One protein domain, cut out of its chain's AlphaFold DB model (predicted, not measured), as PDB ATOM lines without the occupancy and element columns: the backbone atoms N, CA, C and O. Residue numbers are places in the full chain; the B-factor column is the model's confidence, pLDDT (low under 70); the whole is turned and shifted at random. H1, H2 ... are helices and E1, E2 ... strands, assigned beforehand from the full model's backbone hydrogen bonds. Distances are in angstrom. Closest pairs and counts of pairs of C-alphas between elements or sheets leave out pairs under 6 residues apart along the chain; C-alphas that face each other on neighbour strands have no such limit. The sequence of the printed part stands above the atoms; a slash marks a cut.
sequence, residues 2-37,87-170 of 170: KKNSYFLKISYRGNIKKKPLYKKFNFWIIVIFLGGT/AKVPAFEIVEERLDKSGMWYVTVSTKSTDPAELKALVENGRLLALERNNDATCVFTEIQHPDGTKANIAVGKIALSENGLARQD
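AT A GLANCE: This is residues 2 to 37 and 87 to 170 of the 170 residues of an uncharacterized protein of Paenibacillus sp. FSL R7-269 (UniProt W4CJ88). Look for a twisted wall of five strands, with the long helix H2 packed over one face and no named helix over the other, and a thin arm that sticks out from this body and ends in the helix H1. The free parts of the arm are residues 16 to 21, 23 to 30 and 32 to 37, and the short helix H3 sits beside the strands at one end of the wall. You have 120 residues printed, with E1, H1, E2, E3, H2, E4, E5 and H3 along the chain; the sheet is mixed, in the order E1, E5, E4, E3, E2. The class is mixed, helices and strands, and the whole is loose, with a radius of gyration of the C-alphas of 19.5 A and spans of 67 by 31 by 27 A.

IN THESE COORDINATES: Find C-alpha 8 at (-24.471, -53.484, 32.154), where E1 begins; it runs through residues 8 to 12. H1, residues 25 to 37, is 19.6 A long and ends at C-alpha 37, (5.727, -20.172, 4.439). After the cut come E2, residues 92 to 99, 19.4 A, which bends by 62 degrees at residue 95, and E3, residues 104 to 111, 22.0 A. H2, residues 116 to 133, is 25.8 A long. E4, residues 139 to 145, and E5, residues 153 to 160, measure 19.4 A and 19.8 A, and H3 holds residues 163 to 166.

HOW THE PARTS SIT: Start at the edge strand E1, antiparallel to E5, where N 11 and O 156 are 2.9 A apart. E4 and E5 form an antiparallel hairpin, with N 142 and O 157 at 2.8 A. E4 is parallel to E3, with N 107 and O 141 at 2.8 A. E2 and E3 are an antiparallel hairpin, with N 98 and O 106 at 2.9 A. E3, H2 and E4 make a strand-helix-strand unit, two parallel neighbour strands with a helix between, whose crossover is right-handed. H2 is on the sheet; its closest C-alphas to E5 are those of Val 123 and Gly 157, 5.7 A. H3 stands only just at the sheet's level, at a height of 3.9 A. H1 is not on the sheet, and H1 and H2 are apart. O i to N i+4 pairs are within hydrogen-bond range in 8 of 9 cases in H1 and 12 of 14 in H2; H3 is too short for one.

THE WHOLE: The C-alphas of Lys 2 and Thr 37 are the two farthest apart, 69.5 A. Residues 38 to 86 are not printed, and C-alphas 37 and 87 are 57.1 A apart across this cut. The link from E1 to H1 is long, 12 residues. Mean pLDDT of the printed part is 73.7; look for values under 70 at residues 2 to 8 and 10 to 25, among others.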
ATOM      1  N   LYS A   2     -28.654 -68.532  43.243       40.62
ATOM      2  CA  LYS A   2     -27.626 -67.998  42.334       40.62
ATOM      3  C   LYS A   2     -27.892 -66.501  42.175       40.62
ATOM      4  O   LYS A   2     -28.989 -66.116  41.787       40.62
ATOM      5  N   LYS A   3     -26.923 -65.659  42.535       40.91
ATOM      6  CA  LYS A   3     -26.964 -64.241  42.176       40.91
ATOM      7  C   LYS A   3     -26.714 -64.189  40.673       40.91
ATOM      8  O   LYS A   3     -25.593 -64.446  40.247       40.91
ATOM      9  N   ASN A   4     -27.752 -63.935  39.880       43.62
ATOM     10  CA  ASN A   4     -27.562 -63.631  38.469       43.62
ATOM     11  C   ASN A   4     -26.858 -62.274  38.401       43.62
ATOM     12  O   ASN A   4     -27.471 -61.226  38.595       43.62
ATOM     13  N   SER A   5     -25.540 -62.313  38.234       53.50
ATOM     14  CA  SER A   5     -24.723 -61.126  38.026       53.50
ATOM     15  C   SER A   5     -24.966 -60.633  36.606       53.50
ATOM     16  O   SER A   5     -24.398 -61.155  35.652       53.50
ATOM     17  N   TYR A   6     -25.853 -59.655  36.464       56.81
ATOM     18  CA  TYR A   6     -26.091 -58.975  35.199       56.81
ATOM     19  C   TYR A   6     -25.034 -57.890  35.010       56.81
ATOM     20  O   TYR A   6     -24.796 -57.082  35.909       56.81
ATOM     21  N   PHE A   7     -24.379 -57.883  33.851       58.50
ATOM     22  CA  PHE A   7     -23.374 -56.884  33.514       58.50
ATOM     23  C   PHE A   7     -23.992 -55.869  32.552       58.50
ATOM     24  O   PHE A   7     -24.520 -56.229  31.497       58.50
ATOM     25  N   LEU A   8     -23.957 -54.596  32.941       65.12
ATOM     26  CA  LEU A   8     -24.471 -53.484  32.154       65.12
ATOM     27  C   LEU A   8     -23.301 -52.602  31.718       65.12
ATOM     28  O   LEU A   8     -22.634 -51.976  32.543       65.12
ATOM     29  N   LYS A   9     -23.083 -52.520  30.404       71.81
ATOM     30  CA  LYS A   9     -22.105 -51.609  29.800       71.81
ATOM     31  C   LYS A   9     -22.864 -50.474  29.123       71.81
ATOM     32  O   LYS A   9     -23.498 -50.693  28.092       71.81
ATOM     33  N   ILE A  10     -22.807 -49.279  29.714       68.12
ATOM     34  CA  ILE A  10     -23.374 -48.061  29.119       68.12
ATOM     35  C   ILE A  10     -22.242 -47.227  28.538       68.12
ATOM     36  O   ILE A  10     -21.313 -46.840  29.246       68.12
ATOM     37  N   SER A  11     -22.356 -46.923  27.252       68.19
ATOM     38  CA  SER A  11     -21.510 -45.954  26.569       68.19
ATOM     39  C   SER A  11     -22.329 -44.699  26.301       68.19
ATOM     40  O   SER A  11     -23.254 -44.715  25.488       68.19
ATOM     41  N   TYR A  12     -21.980 -43.599  26.965       61.84
ATOM     42  CA  TYR A  12     -22.559 -42.289  26.679       61.84
ATOM     43  C   TYR A  12     -21.789 -41.649  25.527       61.84
ATOM     44  O   TYR A  12     -20.591 -41.382  25.647       61.84
ATOM     45  N   ARG A  13     -22.472 -41.358  24.419       52.84
ATOM     46  CA  ARG A  13     -21.952 -40.459  23.381       52.84
ATOM     47  C   ARG A  13     -22.531 -39.071  23.615       52.84
ATOM     48  O   ARG A  13     -23.193 -38.488  22.766       52.84
ATOM     49  N   GLY A  14     -22.251 -38.534  24.800       43.19
ATOM     50  CA  GLY A  14     -22.489 -37.126  25.075       43.19
ATOM     51  C   GLY A  14     -21.688 -36.289  24.085       43.19
ATOM     52  O   GLY A  14     -20.488 -36.512  23.905       43.19
ATOM     53  N   ASN A  15     -22.369 -35.349  23.435       46.16
ATOM     54  CA  ASN A  15     -21.784 -34.349  22.556       46.16
ATOM     55  C   ASN A  15     -20.611 -33.689  23.301       46.16
ATOM     56  O   ASN A  15     -20.795 -32.928  24.253       46.16
ATOM     57  N   ILE A  16     -19.387 -34.075  22.935       48.22
ATOM     58  CA  ILE A  16     -18.162 -33.547  23.521       48.22
ATOM     59  C   ILE A  16     -18.213 -32.050  23.245       48.22
ATOM     60  O   ILE A  16     -18.081 -31.649  22.089       48.22
ATOM     61  N   LYS A  17     -18.409 -31.228  24.288       53.56
ATOM     62  CA  LYS A  17     -18.213 -29.774  24.204       53.56
ATOM     63  C   LYS A  17     -16.925 -29.564  23.420       53.56
ATOM     64  O   LYS A  17     -15.865 -29.980  23.898       53.56
ATOM     65  N   LYS A  18     -17.020 -29.028  22.195       54.56
ATOM     66  CA  LYS A  18     -15.871 -28.820  21.310       54.56
ATOM     67  C   LYS A  18     -14.857 -28.005  22.105       54.56
ATOM     68  O   LYS A  18     -15.027 -26.801  22.268       54.56
ATOM     69  N   LYS A  19     -13.827 -28.657  22.666       56.22
ATOM     70  CA  LYS A  19     -12.703 -27.927  23.252       56.22
ATOM     71  C   LYS A  19     -12.146 -27.120  22.094       56.22
ATOM     72  O   LYS A  19     -11.865 -27.722  21.051       56.22
ATOM     73  N   PRO A  20     -12.056 -25.796  22.230       57.34
ATOM     74  CA  PRO A  20     -11.681 -24.992  21.101       57.34
ATOM     75  C   PRO A  20     -10.294 -25.431  20.636       57.34
ATOM     76  O   PRO A  20      -9.390 -25.676  21.443       57.34
ATOM     77  N   LEU A  21     -10.173 -25.623  19.324       59.62
ATOM     78  CA  LEU A  21      -9.014 -26.252  18.692       59.62
ATOM     79  C   LEU A  21      -7.706 -25.518  19.042       59.62
ATOM     80  O   LEU A  21      -6.671 -26.171  19.133       59.62
ATOM     81  N   TYR A  22      -7.781 -24.224  19.388       61.06
ATOM     82  CA  TYR A  22      -6.657 -23.392  19.826       61.06
ATOM     83  C   TYR A  22      -5.962 -23.839  21.123       61.06
ATOM     84  O   TYR A  22      -4.873 -23.360  21.422       61.06
ATOM     85  N   LYS A  23      -6.554 -24.749  21.911       63.12
ATOM     86  CA  LYS A  23      -5.950 -25.252  23.160       63.12
ATOM     87  C   LYS A  23      -5.147 -26.547  22.973       63.12
ATOM     88  O   LYS A  23      -4.552 -27.042  23.928       63.12
ATOM     89  N   LYS A  24      -5.155 -27.139  21.774       69.56
ATOM     90  CA  LYS A  24      -4.378 -28.349  21.467       69.56
ATOM     91  C   LYS A  24      -2.992 -27.944  20.969       69.56
ATOM     92  O   LYS A  24      -2.894 -27.133  20.058       69.56
ATOM     93  N   PHE A  25      -1.937 -28.553  21.509       69.94
ATOM     94  CA  PHE A  25      -0.543 -28.306  21.109       69.94
ATOM     95  C   PHE A  25      -0.328 -28.414  19.583       69.94
ATOM     96  O   PHE A  25       0.355 -27.588  18.984       69.94
ATOM     97  N   ASN A  26      -1.032 -29.340  18.924       72.31
ATOM     98  CA  ASN A  26      -0.965 -29.526  17.470       72.31
ATOM     99  C   ASN A  26      -1.526 -28.338  16.657       72.31
ATOM    100  O   ASN A  26      -1.162 -28.186  15.497       72.31
ATOM    101  N   PHE A  27      -2.384 -27.486  17.234       74.25
ATOM    102  CA  PHE A  27      -2.871 -26.274  16.562       74.25
ATOM    103  C   PHE A  27      -1.756 -25.232  16.401       74.25
ATOM    104  O   PHE A  27      -1.649 -24.615  15.347       74.25
ATOM    105  N   TRP A  28      -0.876 -25.089  17.398       76.44
ATOM    106  CA  TRP A  28       0.268 -24.174  17.320       76.44
ATOM    107  C   TRP A  28       1.295 -24.603  16.264       76.44
ATOM    108  O   TRP A  28       1.828 -23.748  15.563       76.44
ATOM    109  N   ILE A  29       1.514 -25.910  16.082       80.19
ATOM    110  CA  ILE A  29       2.406 -26.419  15.025       80.19
ATOM    111  C   ILE A  29       1.882 -26.033  13.632       80.19
ATOM    112  O   ILE A  29       2.656 -25.575  12.797       80.19
ATOM    113  N   ILE A  30       0.570 -26.143  13.397       78.94
ATOM    114  CA  ILE A  30      -0.048 -25.772  12.112       78.94
ATOM    115  C   ILE A  30       0.062 -24.262  11.859       78.94
ATOM    116  O   ILE A  30       0.389 -23.857  10.748       78.94
ATOM    117  N   VAL A  31      -0.159 -23.427  12.882       77.50
ATOM    118  CA  VAL A  31      -0.033 -21.962  12.763       77.50
ATOM    119  C   VAL A  31       1.403 -21.544  12.433       77.50
ATOM    120  O   VAL A  31       1.596 -20.680  11.583       77.50
ATOM    121  N   ILE A  32       2.414 -22.171  13.043       78.12
ATOM    122  CA  ILE A  32       3.824 -21.878  12.740       78.12
ATOM    123  C   ILE A  32       4.184 -22.322  11.318       78.12
ATOM    124  O   ILE A  32       4.858 -21.580  10.609       78.12
ATOM    125  N   PHE A  33       3.710 -23.489  10.873       74.25
ATOM    126  CA  PHE A  33       3.953 -23.951   9.504       74.25
ATOM    127  C   PHE A  33       3.285 -23.051   8.453       74.25
ATOM    128  O   PHE A  33       3.934 -22.715   7.468       74.25
ATOM    129  N   LEU A  34       2.040 -22.604   8.669       69.25
ATOM    130  CA  LEU A  34       1.365 -21.675   7.749       69.25
ATOM    131  C   LEU A  34       1.960 -20.256   7.787       69.25
ATOM    132  O   LEU A  34       2.059 -19.608   6.750       69.25
ATOM    133  N   GLY A  35       2.355 -19.759   8.962       66.06
ATOM    134  CA  GLY A  35       2.997 -18.447   9.089       66.06
ATOM    135  C   GLY A  35       4.423 -18.425   8.526       66.06
ATOM    136  O   GLY A  35       4.848 -17.428   7.949       66.06
ATOM    137  N   GLY A  36       5.149 -19.542   8.642       58.53
ATOM    138  CA  GLY A  36       6.532 -19.680   8.183       58.53
ATOM    139  C   GLY A  36       6.694 -19.730   6.662       58.53
ATOM    140  O   GLY A  36       7.733 -19.321   6.154       58.53
ATOM    141  N   THR A  37       5.674 -20.159   5.913       58.38
ATOM    142  CA  THR A  37       5.727 -20.172   4.439       58.38
ATOM    143  C   THR A  37       5.574 -18.788   3.808       58.38
ATOM    144  O   THR A  37       5.950 -18.603   2.654       58.38
ATOM    145  N   ALA A  87     -34.926 -42.157  40.036       51.69
ATOM    146  CA  ALA A  87     -34.670 -41.568  38.723       51.69
ATOM    147  C   ALA A  87     -35.835 -41.937  37.794       51.69
ATOM    148  O   ALA A  87     -35.971 -43.087  37.375       51.69
ATOM    149  N   LYS A  88     -36.743 -40.978  37.603       54.22
ATOM    150  CA  LYS A  88     -38.028 -41.177  36.951       54.22
ATOM    151  C   LYS A  88     -37.683 -41.565  35.529       54.22
ATOM    152  O   LYS A  88     -37.013 -40.785  34.858       54.22
ATOM    153  N   VAL A  89     -38.052 -42.777  35.107       58.41
ATOM    154  CA  VAL A  89     -37.788 -43.208  33.731       58.41
ATOM    155  C   VAL A  89     -38.381 -42.120  32.831       58.41
ATOM    156  O   VAL A  89     -39.583 -41.850  32.933       58.41
ATOM    157  N   PRO A  90     -37.544 -41.402  32.062       64.69
ATOM    158  CA  PRO A  90     -37.993 -40.227  31.335       64.69
ATOM    159  C   PRO A  90     -39.018 -40.663  30.299       64.69
ATOM    160  O   PRO A  90     -38.965 -41.798  29.838       64.69
ATOM    161  N   ALA A  91     -39.934 -39.781  29.901       73.94
ATOM    162  CA  ALA A  91     -40.842 -40.093  28.802       73.94
ATOM    163  C   ALA A  91     -40.020 -40.543  27.580       73.94
ATOM    164  O   ALA A  91     -39.102 -39.837  27.136       73.94
ATOM    165  N   PHE A  92     -40.310 -41.747  27.100       76.44
ATOM    166  CA  PHE A  92     -39.598 -42.379  26.003       76.44
ATOM    167  C   PHE A  92     -40.588 -43.021  25.043       76.44
ATOM    168  O   PHE A  92     -41.638 -43.516  25.451       76.44
ATOM    169  N   GLU A  93     -40.232 -43.019  23.767       78.62
ATOM    170  CA  GLU A  93     -40.991 -43.670  22.707       78.62
ATOM    171  C   GLU A  93     -40.137 -44.778  22.102       78.62
ATOM    172  O   GLU A  93     -38.969 -44.556  21.784       78.62
ATOM    173  N   ILE A  94     -40.696 -45.977  21.955       83.19
ATOM    174  CA  ILE A  94     -40.017 -47.074  21.261       83.19
ATOM    175  C   ILE A  94     -40.153 -46.806  19.762       83.19
ATOM    176  O   ILE A  94     -41.252 -46.847  19.217       83.19
ATOM    177  N   VAL A  95     -39.031 -46.497  19.116       82.31
ATOM    178  CA  VAL A  95     -38.955 -46.182  17.684       82.31
ATOM    179  C   VAL A  95     -38.819 -47.458  16.864       82.31
ATOM    180  O   VAL A  95     -39.437 -47.599  15.814       82.31
ATOM    181  N   GLU A  96     -37.995 -48.388  17.341       82.56
ATOM    182  CA  GLU A  96     -37.716 -49.641  16.651       82.56
ATOM    183  C   GLU A  96     -37.508 -50.755  17.671       82.56
ATOM    184  O   GLU A  96     -36.835 -50.573  18.687       82.56
ATOM    185  N   GLU A  97     -38.082 -51.917  17.384       86.62
ATOM    186  CA  GLU A  97     -37.918 -53.124  18.178       86.62
ATOM    187  C   GLU A  97     -37.616 -54.295  17.242       86.62
ATOM    188  O   GLU A  97     -38.349 -54.539  16.280       86.62
ATOM    189  N   ARG A  98     -36.534 -55.029  17.512       85.81
ATOM    190  CA  ARG A  98     -36.144 -56.198  16.722       85.81
ATOM    191  C   ARG A  98     -35.536 -57.276  17.601       85.81
ATOM    192  O   ARG A  98     -34.522 -57.057  18.256       85.81
ATOM    193  N   LEU A  99     -36.114 -58.470  17.571       86.88
ATOM    194  CA  LEU A  99     -35.497 -59.658  18.150       86.88
ATOM    195  C   LEU A  99     -34.787 -60.445  17.050       86.88
ATOM    196  O   LEU A  99     -35.421 -60.944  16.121       86.88
ATOM    197  N   ASP A 100     -33.470 -60.575  17.164       84.31
ATOM    198  CA  ASP A 100     -32.698 -61.387  16.231       84.31
ATOM    199  C   ASP A 100     -32.729 -62.864  16.641       84.31
ATOM    200  O   ASP A 100     -32.792 -63.208  17.821       84.31
ATOM    201  N   LYS A 101     -32.591 -63.763  15.656       80.81
ATOM    202  CA  LYS A 101     -32.527 -65.228  15.863       80.81
ATOM    203  C   LYS A 101     -31.379 -65.668  16.781       80.81
ATOM    204  O   LYS A 101     -31.353 -66.799  17.249       80.81
ATOM    205  N   SER A 102     -30.416 -64.781  17.017       78.56
ATOM    206  CA  SER A 102     -29.333 -64.966  17.976       78.56
ATOM    207  C   SER A 102     -29.793 -64.816  19.431       78.56
ATOM    208  O   SER A 102     -29.010 -65.123  20.323       78.56
ATOM    209  N   GLY A 103     -31.019 -64.364  19.704       81.69
ATOM    210  CA  GLY A 103     -31.487 -64.043  21.055       81.69
ATOM    211  C   GLY A 103     -30.963 -62.693  21.549       81.69
ATOM    212  O   GLY A 103     -30.814 -62.503  22.757       81.69
ATOM    213  N   MET A 104     -30.623 -61.782  20.632       83.94
ATOM    214  CA  MET A 104     -30.341 -60.379  20.940       83.94
ATOM    215  C   MET A 104     -31.571 -59.539  20.620       83.94
ATOM    216  O   MET A 104     -32.054 -59.551  19.488       83.94
ATOM    217  N   TRP A 105     -32.066 -58.817  21.617       87.50
ATOM    218  CA  TRP A 105     -33.196 -57.912  21.472       87.50
ATOM    219  C   TRP A 105     -32.694 -56.479  21.338       87.50
ATOM    220  O   TRP A 105     -32.081 -55.946  22.258       87.50
ATOM    221  N   TYR A 106     -32.920 -55.882  20.177       86.31
ATOM    222  CA  TYR A 106     -32.582 -54.506  19.857       86.31
ATOM    223  C   TYR A 106     -33.800 -53.631  20.099       86.31
ATOM    224  O   TYR A 106     -34.869 -53.877  19.543       86.31
ATOM    225  N   VAL A 107     -33.621 -52.606  20.921       87.69
ATOM    226  CA  VAL A 107     -34.658 -51.634  21.243       87.69
ATOM    227  C   VAL A 107     -34.080 -50.250  21.052       87.69
ATOM    228  O   VAL A 107     -33.168 -49.842  21.770       87.69
ATOM    229  N   THR A 108     -34.636 -49.516  20.105       86.94
ATOM    230  CA  THR A 108     -34.326 -48.111  19.893       86.94
ATOM    231  C   THR A 108     -35.406 -47.283  20.565       86.94
ATOM    232  O   THR A 108     -36.578 -47.363  20.199       86.94
ATOM    233  N   VAL A 109     -35.016 -46.477  21.544       86.62
ATOM    234  CA  VAL A 109     -35.902 -45.570  22.270       86.62
ATOM    235  C   VAL A 109     -35.517 -44.123  21.994       86.62
ATOM    236  O   VAL A 109     -34.344 -43.760  22.002       86.62
ATOM    237  N   SER A 110     -36.506 -43.274  21.755       82.44
ATOM    238  CA  SER A 110     -36.337 -41.832  21.624       82.44
ATOM    239  C   SER A 110     -36.715 -41.161  22.936       82.44
ATOM    240  O   SER A 110     -37.795 -41.410  23.470       82.44
ATOM    241  N   THR A 111     -35.843 -40.312  23.476       82.50
ATOM    242  CA  THR A 111     -36.152 -39.505  24.661       82.50
ATOM    243  C   THR A 111     -35.550 -38.109  24.554       82.50
ATOM    244  O   THR A 111     -34.468 -37.911  24.004       82.50
ATOM    245  N   LYS A 112     -36.258 -37.119  25.107       82.44
ATOM    246  CA  LYS A 112     -35.756 -35.742  25.259       82.44
ATOM    247  C   LYS A 112     -34.752 -35.615  26.406       82.44
ATOM    248  O   LYS A 112     -34.102 -34.581  26.537       82.44
ATOM    249  N   SER A 113     -34.651 -36.633  27.261       77.44
ATOM    250  CA  SER A 113     -33.714 -36.607  28.373       77.44
ATOM    251  C   SER A 113     -32.271 -36.733  27.890       77.44
ATOM    252  O   SER A 113     -31.942 -37.547  27.029       77.44
ATOM    253  N   THR A 114     -31.399 -35.920  28.477       76.25
ATOM    254  CA  THR A 114     -29.943 -35.985  28.284       76.25
ATOM    255  C   THR A 114     -29.207 -36.253  29.595       76.25
ATOM    256  O   THR A 114     -27.975 -36.279  29.615       76.25
ATOM    257  N   ASP A 115     -29.948 -36.466  30.685       78.50
ATOM    258  CA  ASP A 115     -29.367 -36.718  31.992       78.50
ATOM    259  C   ASP A 115     -28.839 -38.161  32.078       78.50
ATOM    260  O   ASP A 115     -29.565 -39.112  31.781       78.50
ATOM    261  N   PRO A 116     -27.576 -38.376  32.479       76.62
ATOM    262  CA  PRO A 116     -26.998 -39.714  32.527       76.62
ATOM    263  C   PRO A 116     -27.705 -40.660  33.507       76.62
ATOM    264  O   PRO A 116     -27.716 -41.866  33.256       76.62
ATOM    265  N   ALA A 117     -28.288 -40.171  34.609       79.44
ATOM    266  CA  ALA A 117     -29.008 -41.034  35.544       79.44
ATOM    267  C   ALA A 117     -30.347 -41.494  34.950       79.44
ATOM    268  O   ALA A 117     -30.687 -42.674  35.051       79.44
ATOM    269  N   GLU A 118     -31.054 -40.600  34.259       79.56
ATOM    270  CA  GLU A 118     -32.290 -40.919  33.534       79.56
ATOM    271  C   GLU A 118     -32.043 -41.862  32.346       79.56
ATOM    272  O   GLU A 118     -32.769 -42.839  32.164       79.56
ATOM    273  N   LEU A 119     -30.971 -41.641  31.578       81.12
ATOM    274  CA  LEU A 119     -30.568 -42.526  30.480       81.12
ATOM    275  C   LEU A 119     -30.191 -43.922  30.990       81.12
ATOM    276  O   LEU A 119     -30.566 -44.925  30.384       81.12
ATOM    277  N   LYS A 120     -29.491 -44.011  32.128       83.00
ATOM    278  CA  LYS A 120     -29.204 -45.295  32.776       83.00
ATOM    279  C   LYS A 120     -30.483 -46.007  33.207       83.00
ATOM    280  O   LYS A 120     -30.614 -47.201  32.952       83.00
ATOM    281  N   ALA A 121     -31.409 -45.289  33.843       83.50
ATOM    282  CA  ALA A 121     -32.697 -45.842  34.248       83.50
ATOM    283  C   ALA A 121     -33.500 -46.343  33.038       83.50
ATOM    284  O   ALA A 121     -34.134 -47.391  33.112       83.50
ATOM    285  N   LEU A 122     -33.411 -45.647  31.903       83.12
ATOM    286  CA  LEU A 122     -34.072 -46.042  30.664       83.12
ATOM    287  C   LEU A 122     -33.486 -47.332  30.067       83.12
ATOM    288  O   LEU A 122     -34.236 -48.222  29.669       83.12
ATOM    289  N   VAL A 123     -32.157 -47.471  30.057       84.69
ATOM    290  CA  VAL A 123     -31.497 -48.722  29.650       84.69
ATOM    291  C   VAL A 123     -31.893 -49.879  30.576       84.69
ATOM    292  O   VAL A 123     -32.234 -50.958  30.101       84.69
ATOM    293  N   GLU A 124     -31.890 -49.658  31.893       84.44
ATOM    294  CA  GLU A 124     -32.327 -50.658  32.881       84.44
ATOM    295  C   GLU A 124     -33.804 -51.030  32.718       84.44
ATOM    296  O   GLU A 124     -34.169 -52.195  32.881       84.44
ATOM    297  N   ASN A 125     -34.660 -50.084  32.323       84.31
ATOM    298  CA  ASN A 125     -36.053 -50.377  32.003       84.31
ATOM    299  C   ASN A 125     -36.173 -51.321  30.796       84.31
ATOM    300  O   ASN A 125     -37.027 -52.203  30.781       84.31
ATOM    301  N   GLY A 126     -35.253 -51.229  29.830       82.31
ATOM    302  CA  GLY A 126     -35.133 -52.201  28.743       82.31
ATOM    303  C   GLY A 126     -35.020 -53.647  29.245       82.31
ATOM    304  O   GLY A 126     -35.598 -54.556  28.661       82.31
ATOM    305  N   ARG A 127     -34.369 -53.884  30.389       81.88
ATOM    306  CA  ARG A 127     -34.331 -55.217  31.013       81.88
ATOM    307  C   ARG A 127     -35.717 -55.695  31.440       81.88
ATOM    308  O   ARG A 127     -36.051 -56.858  31.232       81.88
ATOM    309  N   LEU A 128     -36.495 -54.817  32.074       82.69
ATOM    310  CA  LEU A 128     -37.838 -55.137  32.559       82.69
ATOM    311  C   LEU A 128     -38.773 -55.435  31.393       82.69
ATOM    312  O   LEU A 128     -39.443 -56.462  31.414       82.69
ATOM    313  N   LEU A 129     -38.721 -54.612  30.344       81.25
ATOM    314  CA  LEU A 129     -39.514 -54.815  29.133       81.25
ATOM    315  C   LEU A 129     -39.205 -56.162  28.464       81.25
ATOM    316  O   LEU A 129     -40.117 -56.858  28.030       81.25
ATOM    317  N   ALA A 130     -37.933 -56.569  28.422       81.00
ATOM    318  CA  ALA A 130     -37.549 -57.856  27.843       81.00
ATOM    319  C   ALA A 130     -38.104 -59.054  28.630       81.00
ATOM    320  O   ALA A 130     -38.492 -60.062  28.039       81.00
ATOM    321  N   LEU A 131     -38.123 -58.939  29.962       79.62
ATOM    322  CA  LEU A 131     -38.669 -59.960  30.855       79.62
ATOM    323  C   LEU A 131     -40.197 -60.017  30.774       79.62
ATOM    324  O   LEU A 131     -40.755 -61.106  30.723       79.62
ATOM    325  N   GLU A 132     -40.862 -58.863  30.730       82.19
ATOM    326  CA  GLU A 132     -42.320 -58.757  30.615       82.19
ATOM    327  C   GLU A 132     -42.830 -59.340  29.296       82.19
ATOM    328  O   GLU A 132     -43.817 -60.072  29.267       82.19
ATOM    329  N   ARG A 133     -42.121 -59.061  28.202       78.12
ATOM    330  CA  ARG A 133     -42.464 -59.570  26.875       78.12
ATOM    331  C   ARG A 133     -42.204 -61.075  26.713       78.12
ATOM    332  O   ARG A 133     -42.742 -61.680  25.793       78.12
ATOM    333  N   ASN A 134     -41.426 -61.681  27.615       74.75
ATOM    334  CA  ASN A 134     -41.048 -63.096  27.589       74.75
ATOM    335  C   ASN A 134     -40.444 -63.533  26.235       74.75
ATOM    336  O   ASN A 134     -40.763 -64.588  25.695       74.75
ATOM    337  N   ASN A 135     -39.565 -62.691  25.684       73.00
ATOM    338  CA  ASN A 135     -39.024 -62.805  24.322       73.00
ATOM    339  C   ASN A 135     -37.871 -63.820  24.171       73.00
ATOM    340  O   ASN A 135     -37.150 -63.765  23.176       73.00
ATOM    341  N   ASP A 136     -37.605 -64.659  25.180       79.25
ATOM    342  CA  ASP A 136     -36.429 -65.550  25.274       79.25
ATOM    343  C   ASP A 136     -35.072 -64.861  24.994       79.25
ATOM    344  O   ASP A 136     -34.065 -65.494  24.656       79.25
ATOM    345  N   ALA A 137     -35.019 -63.534  25.136       82.38
ATOM    346  CA  ALA A 137     -33.830 -62.754  24.848       82.38
ATOM    347  C   ALA A 137     -32.708 -63.098  25.842       82.38
ATOM    348  O   ALA A 137     -32.890 -63.137  27.058       82.38
ATOM    349  N   THR A 138     -31.504 -63.311  25.317       83.56
ATOM    350  CA  THR A 138     -30.283 -63.534  26.107       83.56
ATOM    351  C   THR A 138     -29.547 -62.229  26.403       83.56
ATOM    352  O   THR A 138     -28.887 -62.118  27.435       83.56
ATOM    353  N   CYS A 139     -29.714 -61.229  25.533       82.44
ATOM    354  CA  CYS A 139     -29.189 -59.873  25.668       82.44
ATOM    355  C   CYS A 139     -30.219 -58.846  25.210       82.44
ATOM    356  O   CYS A 139     -30.924 -59.074  24.229       82.44
ATOM    357  N   VAL A 140     -30.210 -57.685  25.855       86.00
ATOM    358  CA  VAL A 140     -30.901 -56.476  25.411       86.00
ATOM    359  C   VAL A 140     -29.869 -55.452  24.981       86.00
ATOM    360  O   VAL A 140     -28.895 -55.189  25.688       86.00
ATOM    361  N   PHE A 141     -30.097 -54.869  23.819       87.00
ATOM    362  CA  PHE A 141     -29.342 -53.768  23.272       87.00
ATOM    363  C   PHE A 141     -30.283 -52.574  23.170       87.00
ATOM    364  O   PHE A 141     -31.176 -52.554  22.330       87.00
ATOM    365  N   THR A 142     -30.092 -51.593  24.041       87.62
ATOM    366  CA  THR A 142     -30.903 -50.380  24.080       87.62
ATOM    367  C   THR A 142     -30.133 -49.231  23.450       87.62
ATOM    368  O   THR A 142     -29.103 -48.796  23.973       87.62
ATOM    369  N   GLU A 143     -30.630 -48.731  22.327       87.06
ATOM    370  CA  GLU A 143     -30.154 -47.509  21.685       87.06
ATOM    371  C   GLU A 143     -31.054 -46.355  22.084       87.06
ATOM    372  O   GLU A 143     -32.260 -46.413  21.887       87.06
ATOM    373  N   ILE A 144     -30.475 -45.300  22.646       85.50
ATOM    374  CA  ILE A 144     -31.220 -44.107  23.017       85.50
ATOM    375  C   ILE A 144     -30.894 -43.009  22.016       85.50
ATOM    376  O   ILE A 144     -29.728 -42.635  21.859       85.50
ATOM    377  N   GLN A 145     -31.922 -42.479  21.366       87.19
ATOM    378  CA  GLN A 145     -31.851 -41.374  20.416       87.19
ATOM    379  C   GLN A 145     -32.520 -40.128  20.989       87.19
ATOM    380  O   GLN A 145     -33.415 -40.208  21.831       87.19
ATOM    381  N   HIS A 146     -32.074 -38.965  20.521       82.50
ATOM    382  CA  HIS A 146     -32.744 -37.708  20.817       82.50
ATOM    383  C   HIS A 146     -33.765 -37.407  19.705       82.50
ATOM    384  O   HIS A 146     -33.428 -37.556  18.530       82.50
ATOM    385  N   PRO A 147     -34.983 -36.932  20.019       78.12
ATOM    386  CA  PRO A 147     -36.027 -36.678  19.019       78.12
ATOM    387  C   PRO A 147     -35.741 -35.488  18.088       78.12
ATOM    388  O   PRO A 147     -36.514 -35.229  17.173       78.12
ATOM    389  N   ASP A 148     -34.635 -34.768  18.286       75.75
ATOM    390  CA  ASP A 148     -34.223 -33.575  17.519       75.75
ATOM    391  C   ASP A 148     -33.644 -33.920  16.128       75.75
ATOM    392  O   ASP A 148     -32.706 -33.296  15.640       75.75
ATOM    393  N   GLY A 149     -34.144 -34.992  15.503       58.06
ATOM    394  CA  GLY A 149     -33.861 -35.378  14.113       58.06
ATOM    395  C   GLY A 149     -32.456 -35.917  13.823       58.06
ATOM    396  O   GLY A 149     -32.217 -36.481  12.752       58.06
ATOM    397  N   THR A 150     -31.513 -35.808  14.759       62.94
ATOM    398  CA  THR A 150     -30.211 -36.462  14.637       62.94
ATOM    399  C   THR A 150     -30.373 -37.948  14.948       62.94
ATOM    400  O   THR A 150     -30.556 -38.329  16.097       62.94
ATOM    401  N   LYS A 151     -30.221 -38.816  13.936       65.50
ATOM    402  CA  LYS A 151     -30.137 -40.291  14.092       65.50
ATOM    403  C   LYS A 151     -28.903 -40.753  14.897       65.50
ATOM    404  O   LYS A 151     -28.442 -41.881  14.764       65.50
ATOM    405  N   ALA A 152     -28.285 -39.851  15.652       74.31
ATOM    406  CA  ALA A 152     -27.125 -40.123  16.469       74.31
ATOM    407  C   ALA A 152     -27.593 -40.622  17.838       74.31
ATOM    408  O   ALA A 152     -28.315 -39.931  18.555       74.31
ATOM    409  N   ASN A 153     -27.134 -41.812  18.213       79.81
ATOM    410  CA  ASN A 153     -27.418 -42.376  19.525       79.81
ATOM    411  C   ASN A 153     -26.719 -41.540  20.609       79.81
ATOM    412  O   ASN A 153     -25.492 -41.394  20.589       79.81
ATOM    413  N   ILE A 154     -27.492 -41.006  21.556       80.75
ATOM    414  CA  ILE A 154     -26.997 -40.229  22.703       80.75
ATOM    415  C   ILE A 154     -26.445 -41.140  23.803       80.75
ATOM    416  O   ILE A 154     -25.447 -40.818  24.456       80.75
ATOM    417  N   ALA A 155     -27.034 -42.323  23.958       82.12
ATOM    418  CA  ALA A 155     -26.545 -43.369  24.838       82.12
ATOM    419  C   ALA A 155     -26.831 -44.736  24.231       82.12
ATOM    420  O   ALA A 155     -27.816 -44.935  23.525       82.12
ATOM    421  N   VAL A 156     -25.939 -45.680  24.506       84.81
ATOM    422  CA  VAL A 156     -26.123 -47.079  24.135       84.81
ATOM    423  C   VAL A 156     -25.860 -47.925  25.363       84.81
ATOM    424  O   VAL A 156     -24.842 -47.751  26.039       84.81
ATOM    425  N   GLY A 157     -26.774 -48.842  25.639       84.94
ATOM    426  CA  GLY A 157     -26.689 -49.777  26.740       84.94
ATOM    427  C   GLY A 157     -26.805 -51.208  26.251       84.94
ATOM    428  O   GLY A 157     -27.689 -51.524  25.462       84.94
ATOM    429  N   LYS A 158     -25.924 -52.085  26.730       86.00
ATOM    430  CA  LYS A 158     -26.085 -53.531  26.548       86.00
ATOM    431  C   LYS A 158     -26.276 -54.192  27.901       86.00
ATOM    432  O   LYS A 158     -25.419 -54.014  28.768       86.00
ATOM    433  N   ILE A 159     -27.337 -54.977  28.047       85.50
ATOM    434  CA  ILE A 159     -27.647 -55.758  29.248       85.50
ATOM    435  C   ILE A 159     -27.680 -57.235  28.876       85.50
ATOM    436  O   ILE A 159     -28.478 -57.649  28.040       85.50
ATOM    437  N   ALA A 160     -26.851 -58.045  29.527       84.62
ATOM    438  CA  ALA A 160     -27.019 -59.492  29.489       84.62
ATOM    439  C   ALA A 160     -28.199 -59.894  30.389       84.62
ATOM    440  O   ALA A 160     -28.267 -59.458  31.535       84.62
ATOM    441  N   LEU A 161     -29.112 -60.726  29.886       82.19
ATOM    442  CA  LEU A 161     -30.233 -61.303  30.646       82.19
ATOM    443  C   LEU A 161     -29.936 -62.723  31.139       82.19
ATOM    444  O   LEU A 161     -30.639 -63.248  32.001       82.19
ATOM    445  N   SER A 162     -28.895 -63.356  30.600       81.25
ATOM    446  CA  SER A 162     -28.457 -64.702  30.970       81.25
ATOM    447  C   SER A 162     -26.942 -64.858  30.822       81.25
ATOM    448  O   SER A 162     -26.268 -64.003  30.245       81.25
ATOM    449  N   GLU A 163     -26.397 -65.971  31.322       76.25
ATOM    450  CA  GLU A 163     -24.971 -66.312  31.193       76.25
ATOM    451  C   GLU A 163     -24.524 -66.383  29.717       76.25
ATOM    452  O   GLU A 163     -23.447 -65.904  29.370       76.25
ATOM    453  N   ASN A 164     -25.398 -66.862  28.824       72.94
ATOM    454  CA  ASN A 164     -25.165 -66.860  27.373       72.94
ATOM    455  C   ASN A 164     -25.055 -65.444  26.793       72.94
ATOM    456  O   ASN A 164     -24.404 -65.235  25.769       72.94
ATOM    457  N   GLY A 165     -25.703 -64.474  27.438       67.75
ATOM    458  CA  GLY A 165     -25.610 -63.074  27.066       67.75
ATOM    459  C   GLY A 165     -24.297 -62.416  27.486       67.75
ATOM    460  O   GLY A 165     -23.758 -61.597  26.744       67.75
ATOM    461  N   LEU A 166     -23.736 -62.815  28.634       70.12
ATOM    462  CA  LEU A 166     -22.444 -62.310  29.117       70.12
ATOM    463  C   LEU A 166     -21.310 -62.653  28.143       70.12
ATOM    464  O   LEU A 166     -20.517 -61.785  27.800       70.12
ATOM    465  N   ALA A 167     -21.291 -63.884  27.621       66.94
ATOM    466  CA  ALA A 167     -20.292 -64.335  26.646       66.94
ATOM    467  C   ALA A 167     -20.338 -63.585  25.298       66.94
ATOM    468  O   ALA A 167     -19.438 -63.728  24.478       66.94
ATOM    469  N   ARG A 168     -21.399 -62.813  25.040       63.59
ATOM    470  CA  ARG A 168     -21.617 -62.061  23.792       63.59
ATOM    471  C   ARG A 168     -21.444 -60.552  23.967       63.59
ATOM    472  O   ARG A 168     -21.756 -59.787  23.055       63.59
ATOM    473  N   GLN A 169     -21.032 -60.118  25.157       57.50
ATOM    474  CA  GLN A 169     -20.927 -58.706  25.514       57.50
ATOM    475  C   GLN A 169     -19.519 -58.119  25.287       57.50
ATOM    476  O   GLN A 169     -19.393 -56.888  25.274       57.50
ATOM    477  N   ASP A 170     -18.517 -58.982  25.089       53.16
ATOM    478  CA  ASP A 170     -17.143 -58.648  24.678       53.16
ATOM    479  C   ASP A 170     -17.044 -58.340  23.175       53.16
ATOM    480  O   ASP A 170     -16.368 -57.337  22.839       53.16
TER     481      ASP A 170